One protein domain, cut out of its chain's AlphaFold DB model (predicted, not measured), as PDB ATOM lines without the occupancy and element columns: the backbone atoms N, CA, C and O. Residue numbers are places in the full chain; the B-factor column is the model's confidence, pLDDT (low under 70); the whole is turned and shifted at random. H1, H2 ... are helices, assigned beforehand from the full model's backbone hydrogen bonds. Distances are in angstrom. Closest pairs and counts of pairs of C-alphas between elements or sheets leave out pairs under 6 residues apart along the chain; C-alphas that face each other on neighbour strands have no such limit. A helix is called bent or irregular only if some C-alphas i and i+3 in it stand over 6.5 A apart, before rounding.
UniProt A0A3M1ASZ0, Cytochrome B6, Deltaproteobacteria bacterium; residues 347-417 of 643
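Overview. This is residues 347 to 417 of the 643 residues of the protein "Cytochrome B6" of Deltaproteobacteria bacterium (UniProt A0A3M1ASZ0). Two long helices, H2 and H3, run opposite ways side by side as a loose, flat pair, and the short helix H1 sits between them near one end, bridging the two. At the other end the link from H2 folds the chain back into H3, and residues 382 to 387, of which 387 belongs to H3, stick out. The printed part has 71 residues, with three named helices in the order H1, H2, H3 and no named strand; the class is all helix. The whole is loose, with a radius of gyration of the C-alphas of 15.6 A, and spans 50 by 27 by 12 A.

Arrangement. Begin at H1, residues 347 to 351, which touches H2, residues 354 to 378, through residues 357 to 361 of H2 alone; the closest C-alphas, of Leu 349 and Ala 360, are 5.6 A apart. H1 also touches H3, residues 387 to 416, through residues 406 to 410 of H3 alone, with the closest C-alphas, of Gln 347 and Ala 410, 5.5 A apart. H2 and H3 are close but not clearly touching: their closest C-alphas, of Ala 368 and Leu 399, are 7.7 A apart, and they run opposite ways at a shallow tilt of 29 degrees. O i to N i+4 pairs are within hydrogen-bond range in 0 of 1 for H1, where 2 of 2 O i to N i+3 pairs are, in 14 of 21 for H2 and in 24 of 26 for H3.

Along the chain. Find C-alpha 347 at (27.624, 29.689, -33.025), where H1 begins its 7.2 A. H2 runs 34.1 A from C-alpha 354 at (31.442, 18.749, -42.261), with a kink of 36 degrees near residue 372; it is irregular, C-alphas 373 and 376 being 7.3 A apart. H3 runs 41.0 A to C-alpha 416 at (20.550, 25.478, -21.201), with a kink of 38 degrees near residue 394; it is irregular, C-alphas 388 and 391 being 8.4 A apart.

Size, cuts and confidence. Look at Pro 382 and Asn 417 for the two C-alphas farthest apart, 50.4 A. The printed part has no cut; the link H1 to H2 is tight and the link H2 to H3, 8 residues, is short. The mean pLDDT of the printed part is 91.8, and no printed residue is under 70.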
ATOM      1  N   GLN A 347      29.010  30.091 -32.790       93.69
ATOM      2  CA  GLN A 347      27.624  29.689 -33.025       93.69
ATOM      3  C   GLN A 347      27.363  29.386 -34.498       93.69
ATOM      4  O   GLN A 347      26.668  28.428 -34.819       93.69
ATOM      5  N   LEU A 348      27.948  30.174 -35.402       90.56
ATOM      6  CA  LEU A 348      27.813  29.962 -36.838       90.56
ATOM      7  C   LEU A 348      28.367  28.595 -37.267       90.56
ATOM      8  O   LEU A 348      27.749  27.908 -38.071       90.56
ATOM      9  N   LEU A 349      29.488  28.174 -36.678       88.56
ATOM     10  CA  LEU A 349      30.103  26.859 -36.879       88.56
ATOM     11  C   LEU A 349      29.158  25.686 -36.567       88.56
ATOM     12  O   LEU A 349      29.263  24.657 -37.223       88.56
ATOM     13  N   LYS A 350      28.221  25.836 -35.622       87.94
ATOM     14  CA  LYS A 350      27.246  24.781 -35.285       87.94
ATOM     15  C   LYS A 350      26.172  24.583 -36.356       87.94
ATOM     16  O   LYS A 350      25.577  23.518 -36.432       87.94
ATOM     17  N   PHE A 351      25.910  25.594 -37.187       89.44
ATOM     18  CA  PHE A 351      24.939  25.484 -38.284       89.44
ATOM     19  C   PHE A 351      25.536  24.867 -39.556       89.44
ATOM     20  O   PHE A 351      24.791  24.442 -40.435       89.44
ATOM     21  N   PHE A 352      26.867  24.834 -39.675       87.75
ATOM     22  CA  PHE A 352      27.572  24.365 -40.866       87.75
ATOM     23  C   PHE A 352      28.584  23.277 -40.490       87.75
ATOM     24  O   PHE A 352      29.742  23.566 -40.188       87.75
ATOM     25  N   GLU A 353      28.148  22.018 -40.541       80.25
ATOM     26  CA  GLU A 353      28.978  20.856 -40.213       80.25
ATOM     27  C   GLU A 353      29.647  20.230 -41.450       80.25
ATOM     28  O   GLU A 353      29.212  20.391 -42.596       80.25
ATOM     29  N   GLY A 354      30.741  19.498 -41.219       81.56
ATOM     30  CA  GLY A 354      31.442  18.749 -42.261       81.56
ATOM     31  C   GLY A 354      32.052  19.645 -43.356       81.56
ATOM     32  O   GLY A 354      32.649  20.676 -43.041       81.56
ATOM     33  N   PRO A 355      31.929  19.293 -44.653       81.31
ATOM     34  CA  PRO A 355      32.515  20.068 -45.757       81.31
ATOM     35  C   PRO A 355      32.023  21.520 -45.842       81.31
ATOM     36  O   PRO A 355      32.724  22.386 -46.367       81.31
ATOM     37  N   TYR A 356      30.831  21.807 -45.312       85.00
ATOM     38  CA  TYR A 356      30.225  23.137 -45.351       85.00
ATOM     39  C   TYR A 356      30.776  24.089 -44.285       85.00
ATOM     40  O   TYR A 356      30.499  25.287 -44.343       85.00
ATOM     41  N   GLN A 357      31.614  23.607 -43.363       84.75
ATOM     42  CA  GLN A 357      32.242  24.420 -42.317       84.75
ATOM     43  C   GLN A 357      33.030  25.620 -42.879       84.75
ATOM     44  O   GLN A 357      33.111  26.679 -42.247       84.75
ATOM     45  N   ILE A 358      33.573  25.495 -44.095       85.88
ATOM     46  CA  ILE A 358      34.281  26.575 -44.807       85.88
ATOM     47  C   ILE A 358      33.355  27.781 -45.047       85.88
ATOM     48  O   ILE A 358      33.806  28.928 -45.016       85.88
ATOM     49  N   ILE A 359      32.049  27.557 -45.224       89.75
ATOM     50  CA  ILE A 359      31.073  28.634 -45.428       89.75
ATOM     51  C   ILE A 359      31.002  29.525 -44.183       89.75
ATOM     52  O   ILE A 359      31.140  30.744 -44.287       89.75
ATOM     53  N   ALA A 360      30.852  28.911 -43.006       88.38
ATOM     54  CA  ALA A 360      30.798  29.617 -41.730       88.38
ATOM     55  C   ALA A 360      32.112  30.320 -41.380       88.38
ATOM     56  O   ALA A 360      32.104  31.409 -40.811       88.38
ATOM     57  N   THR A 361      33.244  29.693 -41.694       82.62
ATOM     58  CA  THR A 361      34.548  30.104 -41.158       82.62
ATOM     59  C   THR A 361      35.357  31.001 -42.084       82.62
ATOM     60  O   THR A 361      36.131  31.826 -41.605       82.62
ATOM     61  N   VAL A 362      35.164  30.873 -43.396       86.56
ATOM     62  CA  VAL A 362      35.942  31.586 -44.414       86.56
ATOM     63  C   VAL A 362      35.037  32.470 -45.258       86.56
ATOM     64  O   VAL A 362      35.286  33.669 -45.369       86.56
ATOM     65  N   VAL A 363      33.975  31.904 -45.837       91.25
ATOM     66  CA  VAL A 363      33.162  32.618 -46.834       91.25
ATOM     67  C   VAL A 363      32.382  33.762 -46.194       91.25
ATOM     68  O   VAL A 363      32.523  34.899 -46.630       91.25
ATOM     69  N   LEU A 364      31.589  33.503 -45.151       93.12
ATOM     70  CA  LEU A 364      30.744  34.534 -44.539       93.12
ATOM     71  C   LEU A 364      31.563  35.656 -43.864       93.12
ATOM     72  O   LEU A 364      31.322  36.824 -44.188       93.12
ATOM     73  N   PRO A 365      32.567  35.366 -43.009       91.44
ATOM     74  CA  PRO A 365      33.435  36.409 -42.463       91.44
ATOM     75  C   PRO A 365      34.241  37.128 -43.550       91.44
ATOM     76  O   PRO A 365      34.381  38.350 -43.503       91.44
ATOM     77  N   GLY A 366      34.727  36.397 -44.559       93.12
ATOM     78  CA  GLY A 366      35.455  36.963 -45.693       93.12
ATOM     79  C   GLY A 366      34.604  37.944 -46.496       93.12
ATOM     80  O   GLY A 366      35.050  39.055 -46.767       93.12
ATOM     81  N   LEU A 367      33.353  37.593 -46.805       95.31
ATOM     82  CA  LEU A 367      32.401  38.488 -47.467       95.31
ATOM     83  C   LEU A 367      32.092  39.726 -46.618       95.31
ATOM     84  O   LEU A 367      32.024  40.825 -47.164       95.31
ATOM     85  N   ALA A 368      31.959  39.582 -45.296       95.44
ATOM     86  CA  ALA A 368      31.771  40.725 -44.404       95.44
ATOM     87  C   ALA A 368      32.985  41.673 -44.429       95.44
ATOM     88  O   ALA A 368      32.818  42.884 -44.554       95.44
ATOM     89  N   ILE A 369      34.211  41.139 -44.384       96.62
ATOM     90  CA  ILE A 369      35.444  41.938 -44.484       96.62
ATOM     91  C   ILE A 369      35.556  42.602 -45.861       96.62
ATOM     92  O   ILE A 369      35.857  43.792 -45.943       96.62
ATOM     93  N   LEU A 370      35.280  41.870 -46.943       96.50
ATOM     94  CA  LEU A 370      35.291  42.410 -48.305       96.50
ATOM     95  C   LEU A 370      34.264  43.529 -48.474       96.50
ATOM     96  O   LEU A 370      34.579  44.551 -49.076       96.50
ATOM     97  N   LEU A 371      33.069  43.382 -47.895       95.69
ATOM     98  CA  LEU A 371      32.059  44.434 -47.865       95.69
ATOM     99  C   LEU A 371      32.581  45.682 -47.142       95.69
ATOM    100  O   LEU A 371      32.416  46.786 -47.654       95.69
ATOM    101  N   LEU A 372      33.241  45.523 -45.989       96.62
ATOM    102  CA  LEU A 372      33.848  46.644 -45.265       96.62
ATOM    103  C   LEU A 372      34.946  47.323 -46.091       96.62
ATOM    104  O   LEU A 372      34.962  48.548 -46.172       96.62
ATOM    105  N   LEU A 373      35.835  46.565 -46.735       97.50
ATOM    106  CA  LEU A 373      36.903  47.109 -47.581       97.50
ATOM    107  C   LEU A 373      36.359  47.821 -48.827       97.50
ATOM    108  O   LEU A 373      36.876  48.867 -49.216       97.50
ATOM    109  N   ALA A 374      35.308  47.273 -49.436       95.94
ATOM    110  CA  ALA A 374      34.682  47.821 -50.632       95.94
ATOM    111  C   ALA A 374      33.740  48.999 -50.334       95.94
ATOM    112  O   ALA A 374      33.434  49.779 -51.238       95.94
ATOM    113  N   LEU A 375      33.292  49.160 -49.083       95.44
ATOM    114  CA  LEU A 375      32.294  50.151 -48.680       95.44
ATOM    115  C   LEU A 375      32.565  51.577 -49.201       95.44
ATOM    116  O   LEU A 375      31.626  52.173 -49.732       95.44
ATOM    117  N   PRO A 376      33.795  52.136 -49.133       94.25
ATOM    118  CA  PRO A 376      34.063  53.485 -49.642       94.25
ATOM    119  C   PRO A 376      33.809  53.648 -51.145       94.25
ATOM    120  O   PRO A 376      33.516  54.751 -51.599       94.25
ATOM    121  N   PHE A 377      33.911  52.559 -51.909       94.44
ATOM    122  CA  PHE A 377      33.744  52.544 -53.362       94.44
ATOM    123  C   PHE A 377      32.316  52.184 -53.787       94.44
ATOM    124  O   PHE A 377      31.853  52.600 -54.853       94.44
ATOM    125  N   LEU A 378      31.612  51.411 -52.958       93.94
ATOM    126  CA  LEU A 378      30.219  51.036 -53.188       93.94
ATOM    127  C   LEU A 378      29.250  52.159 -52.788       93.94
ATOM    128  O   LEU A 378      28.237  52.375 -53.458       93.94
ATOM    129  N   ASP A 379      29.563  52.916 -51.735       92.44
ATOM    130  CA  ASP A 379      28.746  54.042 -51.293       92.44
ATOM    131  C   ASP A 379      29.010  55.323 -52.105       92.44
ATOM    132  O   ASP A 379      29.717  56.243 -51.680       92.44
ATOM    133  N   ARG A 380      28.360  55.396 -53.270       87.38
ATOM    134  CA  ARG A 380      28.451  56.514 -54.222       87.38
ATOM    135  C   ARG A 380      27.633  57.754 -53.846       87.38
ATOM    136  O   ARG A 380      27.641  58.716 -54.613       87.38
ATOM    137  N   SER A 381      26.916  57.772 -52.716       87.19
ATOM    138  CA  SER A 381      26.110  58.949 -52.366       87.19
ATOM    139  C   SER A 381      27.011  60.180 -52.126       87.19
ATOM    140  O   SER A 381      28.043  60.068 -51.459       87.19
ATOM    141  N   PRO A 382      26.670  61.375 -52.632       81.44
ATOM    142  CA  PRO A 382      27.449  62.578 -52.332       81.44
ATOM    143  C   PRO A 382      27.230  63.042 -50.881       81.44
ATOM    144  O   PRO A 382      28.126  63.599 -50.248       81.44
ATOM    145  N   GLU A 383      26.048  62.767 -50.326       86.62
ATOM    146  CA  GLU A 383      25.674  63.145 -48.969       86.62
ATOM    147  C   GLU A 383      26.171  62.159 -47.905       86.62
ATOM    148  O   GLU A 383      26.124  60.936 -48.060       86.62
ATOM    149  N   ARG A 384      26.573  62.703 -46.749       87.12
ATOM    150  CA  ARG A 384      26.993  61.927 -45.568       87.12
ATOM    151  C   ARG A 384      25.844  61.593 -44.609       87.12
ATOM    152  O   ARG A 384      26.075  60.915 -43.607       87.12
ATOM    153  N   SER A 385      24.620  62.047 -44.885       88.62
ATOM    154  CA  SER A 385      23.451  61.768 -44.044       88.62
ATOM    155  C   SER A 385      23.166  60.257 -43.967       88.62
ATOM    156  O   SER A 385      23.563  59.487 -44.847       88.62
ATOM    157  N   LEU A 386      22.512  59.799 -42.894       88.94
ATOM    158  CA  LEU A 386      22.118  58.382 -42.783       88.94
ATOM    159  C   LEU A 386      21.023  58.031 -43.794       88.94
ATOM    160  O   LEU A 386      21.022  56.940 -44.356       88.94
ATOM    161  N   THR A 387      20.121  58.977 -44.066       88.88
ATOM    162  CA  THR A 387      19.020  58.804 -45.016       88.88
ATOM    163  C   THR A 387      19.528  58.567 -46.435       88.88
ATOM    164  O   THR A 387      19.047  57.651 -47.094       88.88
ATOM    165  N   ALA A 388      20.542  59.319 -46.874       89.62
ATOM    166  CA  ALA A 388      21.166  59.124 -48.183       89.62
ATOM    167  C   ALA A 388      21.937  57.797 -48.296       89.62
ATOM    168  O   ALA A 388      22.212  57.329 -49.396       89.62
ATOM    169  N   ARG A 389      22.282  57.178 -47.161       92.25
ATOM    170  CA  ARG A 389      23.070  55.939 -47.070       92.25
ATOM    171  C   ARG A 389      22.264  54.784 -46.492       92.25
ATOM    172  O   ARG A 389      22.826  53.871 -45.888       92.25
ATOM    173  N   ARG A 390      20.940  54.829 -46.649       93.50
ATOM    174  CA  ARG A 390      20.008  53.920 -45.978       93.50
ATOM    175  C   ARG A 390      20.323  52.447 -46.250       93.50
ATOM    176  O   ARG A 390      20.380  51.671 -45.306       93.50
ATOM    177  N   THR A 391      20.620  52.091 -47.500       92.38
ATOM    178  CA  THR A 391      21.007  50.724 -47.892       92.38
ATOM    179  C   THR A 391      22.222  50.229 -47.110       92.38
ATOM    180  O   THR A 391      22.187  49.149 -46.529       92.38
ATOM    181  N   TRP A 392      23.277  51.045 -47.018       93.56
ATOM    182  CA  TRP A 392      24.495  50.691 -46.285       93.56
ATOM    183  C   TRP A 392      24.286  50.687 -44.772       93.56
ATOM    184  O   TRP A 392      24.882  49.870 -44.076       93.56
ATOM    185  N   CYS A 393      23.410  51.552 -44.254       93.81
ATOM    186  CA  CYS A 393      23.012  51.528 -42.847       93.81
ATOM    187  C   CYS A 393      22.255  50.240 -42.502       93.81
ATOM    188  O   CYS A 393      22.523  49.658 -41.456       93.81
ATOM    189  N   TYR A 394      21.364  49.764 -43.379       94.69
ATOM    190  CA  TYR A 394      20.702  48.470 -43.205       94.69
ATOM    191  C   TYR A 394      21.683  47.304 -43.315       94.69
ATOM    192  O   TYR A 394      21.627  46.412 -42.478       94.69
ATOM    193  N   ALA A 395      22.619  47.330 -44.268       94.94
ATOM    194  CA  ALA A 395      23.638  46.288 -44.400       94.94
ATOM    195  C   ALA A 395      24.538  46.198 -43.152       94.94
ATOM    196  O   ALA A 395      24.719  45.118 -42.593       94.94
ATOM    197  N   MET A 396      25.049  47.336 -42.666       94.69
ATOM    198  CA  MET A 396      25.840  47.397 -41.431       94.69
ATOM    199  C   MET A 396      25.010  46.987 -40.207       94.69
ATOM    200  O   MET A 396      25.477  46.224 -39.364       94.69
ATOM    201  N   GLY A 397      23.766  47.464 -40.116       95.44
ATOM    202  CA  GLY A 397      22.841  47.104 -39.044       95.44
ATOM    203  C   GLY A 397      22.548  45.605 -39.011       95.44
ATOM    204  O   GLY A 397      22.593  45.013 -37.940       95.44
ATOM    205  N   ALA A 398      22.326  44.978 -40.168       96.06
ATOM    206  CA  ALA A 398      22.122  43.539 -40.292       96.06
ATOM    207  C   ALA A 398      23.375  42.744 -39.895       96.06
ATOM    208  O   ALA A 398      23.254  41.749 -39.187       96.06
ATOM    209  N   LEU A 399      24.572  43.204 -40.283       95.12
ATOM    210  CA  LEU A 399      25.834  42.582 -39.875       95.12
ATOM    211  C   LEU A 399      26.009  42.619 -38.348       95.12
ATOM    212  O   LEU A 399      26.259  41.585 -37.730       95.12
ATOM    213  N   LEU A 400      25.836  43.791 -37.731       95.31
ATOM    214  CA  LEU A 400      25.947  43.953 -36.278       95.31
ATOM    215  C   LEU A 400      24.865  43.168 -35.532       95.31
ATOM    216  O   LEU A 400      25.163  42.503 -34.541       95.31
ATOM    217  N   LEU A 401      23.624  43.208 -36.019       96.62
ATOM    218  CA  LEU A 401      22.522  42.441 -35.449       96.62
ATOM    219  C   LEU A 401      22.802  40.940 -35.536       96.62
ATOM    220  O   LEU A 401      22.612  40.246 -34.547       96.62
ATOM    221  N   GLY A 402      23.311  40.450 -36.668       95.69
ATOM    222  CA  GLY A 402      23.712  39.054 -36.835       95.69
ATOM    223  C   GLY A 402      24.779  38.636 -35.824       95.69
ATOM    224  O   GLY A 402      24.618  37.619 -35.153       95.69
ATOM    225  N   VAL A 403      25.824  39.452 -35.639       95.25
ATOM    226  CA  VAL A 403      26.868  39.210 -34.625       95.25
ATOM    227  C   VAL A 403      26.273  39.154 -33.215       95.25
ATOM    228  O   VAL A 403      26.591  38.237 -32.454       95.25
ATOM    229  N   ILE A 404      25.396  40.098 -32.861       96.12
ATOM    230  CA  ILE A 404      24.761  40.157 -31.536       96.12
ATOM    231  C   ILE A 404      23.845  38.951 -31.319       96.12
ATOM    232  O   ILE A 404      23.988  38.256 -30.317       96.12
ATOM    233  N   VAL A 405      22.939  38.671 -32.259       97.25
ATOM    234  CA  VAL A 405      21.969  37.572 -32.164       97.25
ATOM    235  C   VAL A 405      22.686  36.232 -32.054       97.25
ATOM    236  O   VAL A 405      22.391  35.474 -31.139       97.25
ATOM    237  N   LEU A 406      23.671  35.953 -32.913       96.50
ATOM    238  CA  LEU A 406      24.434  34.704 -32.850       96.50
ATOM    239  C   LEU A 406      25.223  34.572 -31.540       96.50
ATOM    240  O   LEU A 406      25.255  33.494 -30.953       96.50
ATOM    241  N   SER A 407      25.816  35.663 -31.046       96.00
ATOM    242  CA  SER A 407      26.522  35.648 -29.758       96.00
ATOM    243  C   SER A 407      25.574  35.399 -28.582       96.00
ATOM    244  O   SER A 407      25.928  34.676 -27.653       96.00
ATOM    245  N   LEU A 408      24.367  35.971 -28.611       96.50
ATOM    246  CA  LEU A 408      23.340  35.737 -27.594       96.50
ATOM    247  C   LEU A 408      22.806  34.304 -27.657       96.50
ATOM    248  O   LEU A 408      22.693  33.668 -26.617       96.50
ATOM    249  N   LEU A 409      22.545  33.778 -28.857       96.31
ATOM    250  CA  LEU A 409      22.139  32.385 -29.049       96.31
ATOM    251  C   LEU A 409      23.185  31.419 -28.486       96.31
ATOM    252  O   LEU A 409      22.809  30.504 -27.761       96.31
ATOM    253  N   ALA A 410      24.480  31.674 -28.716       94.94
ATOM    254  CA  ALA A 410      25.557  30.885 -28.115       94.94
ATOM    255  C   ALA A 410      25.458  30.846 -26.586       94.94
ATOM    256  O   ALA A 410      25.536  29.784 -25.976       94.94
ATOM    257  N   ARG A 411      25.243  32.013 -25.960       94.88
ATOM    258  CA  ARG A 411      25.118  32.132 -24.501       94.88
ATOM    259  C   ARG A 411      23.866  31.445 -23.963       94.88
ATOM    260  O   ARG A 411      23.932  30.844 -22.897       94.88
ATOM    261  N   LEU A 412      22.743  31.556 -24.669       95.00
ATOM    262  CA  LEU A 412      21.482  30.926 -24.278       95.00
ATOM    263  C   LEU A 412      21.565  29.400 -24.379       95.00
ATOM    264  O   LEU A 412      21.115  28.706 -23.472       95.00
ATOM    265  N   GLU A 413      22.175  28.883 -25.444       93.31
ATOM    266  CA  GLU A 413      22.391  27.447 -25.624       93.31
ATOM    267  C   GLU A 413      23.326  26.885 -24.547       93.31
ATOM    268  O   GLU A 413      23.014  25.869 -23.928       93.31
ATOM    269  N   ASP A 414      24.428  27.583 -24.259       91.12
ATOM    270  CA  ASP A 414      25.358  27.206 -23.191       91.12
ATOM    271  C   ASP A 414      24.675  27.200 -21.814       91.12
ATOM    272  O   ASP A 414      24.874  26.272 -21.032       91.12
ATOM    273  N   ALA A 415      23.821  28.187 -21.527       91.81
ATOM    274  CA  ALA A 415      23.075  28.256 -20.270       91.81
ATOM    275  C   ALA A 415      22.048  27.117 -20.108       91.81
ATOM    276  O   ALA A 415      21.759  26.711 -18.984       91.81
ATOM    277  N   GLY A 416      21.497  26.599 -21.210       90.19
ATOM    278  CA  GLY A 416      20.550  25.478 -21.201       90.19
ATOM    279  C   GLY A 416      21.201  24.090 -21.243       90.19
ATOM    280  O   GLY A 416      20.526  23.086 -21.003       90.19
ATOM    281  N   ASN A 417      22.497  23.996 -21.551       90.75
ATOM    282  CA  ASN A 417      23.174  22.726 -21.798       90.75
ATOM    283  C   ASN A 417      23.800  22.144 -20.518       90.75
ATOM    284  O   ASN A 417      24.905  22.509 -20.119       90.75
TER     285      ASN A 417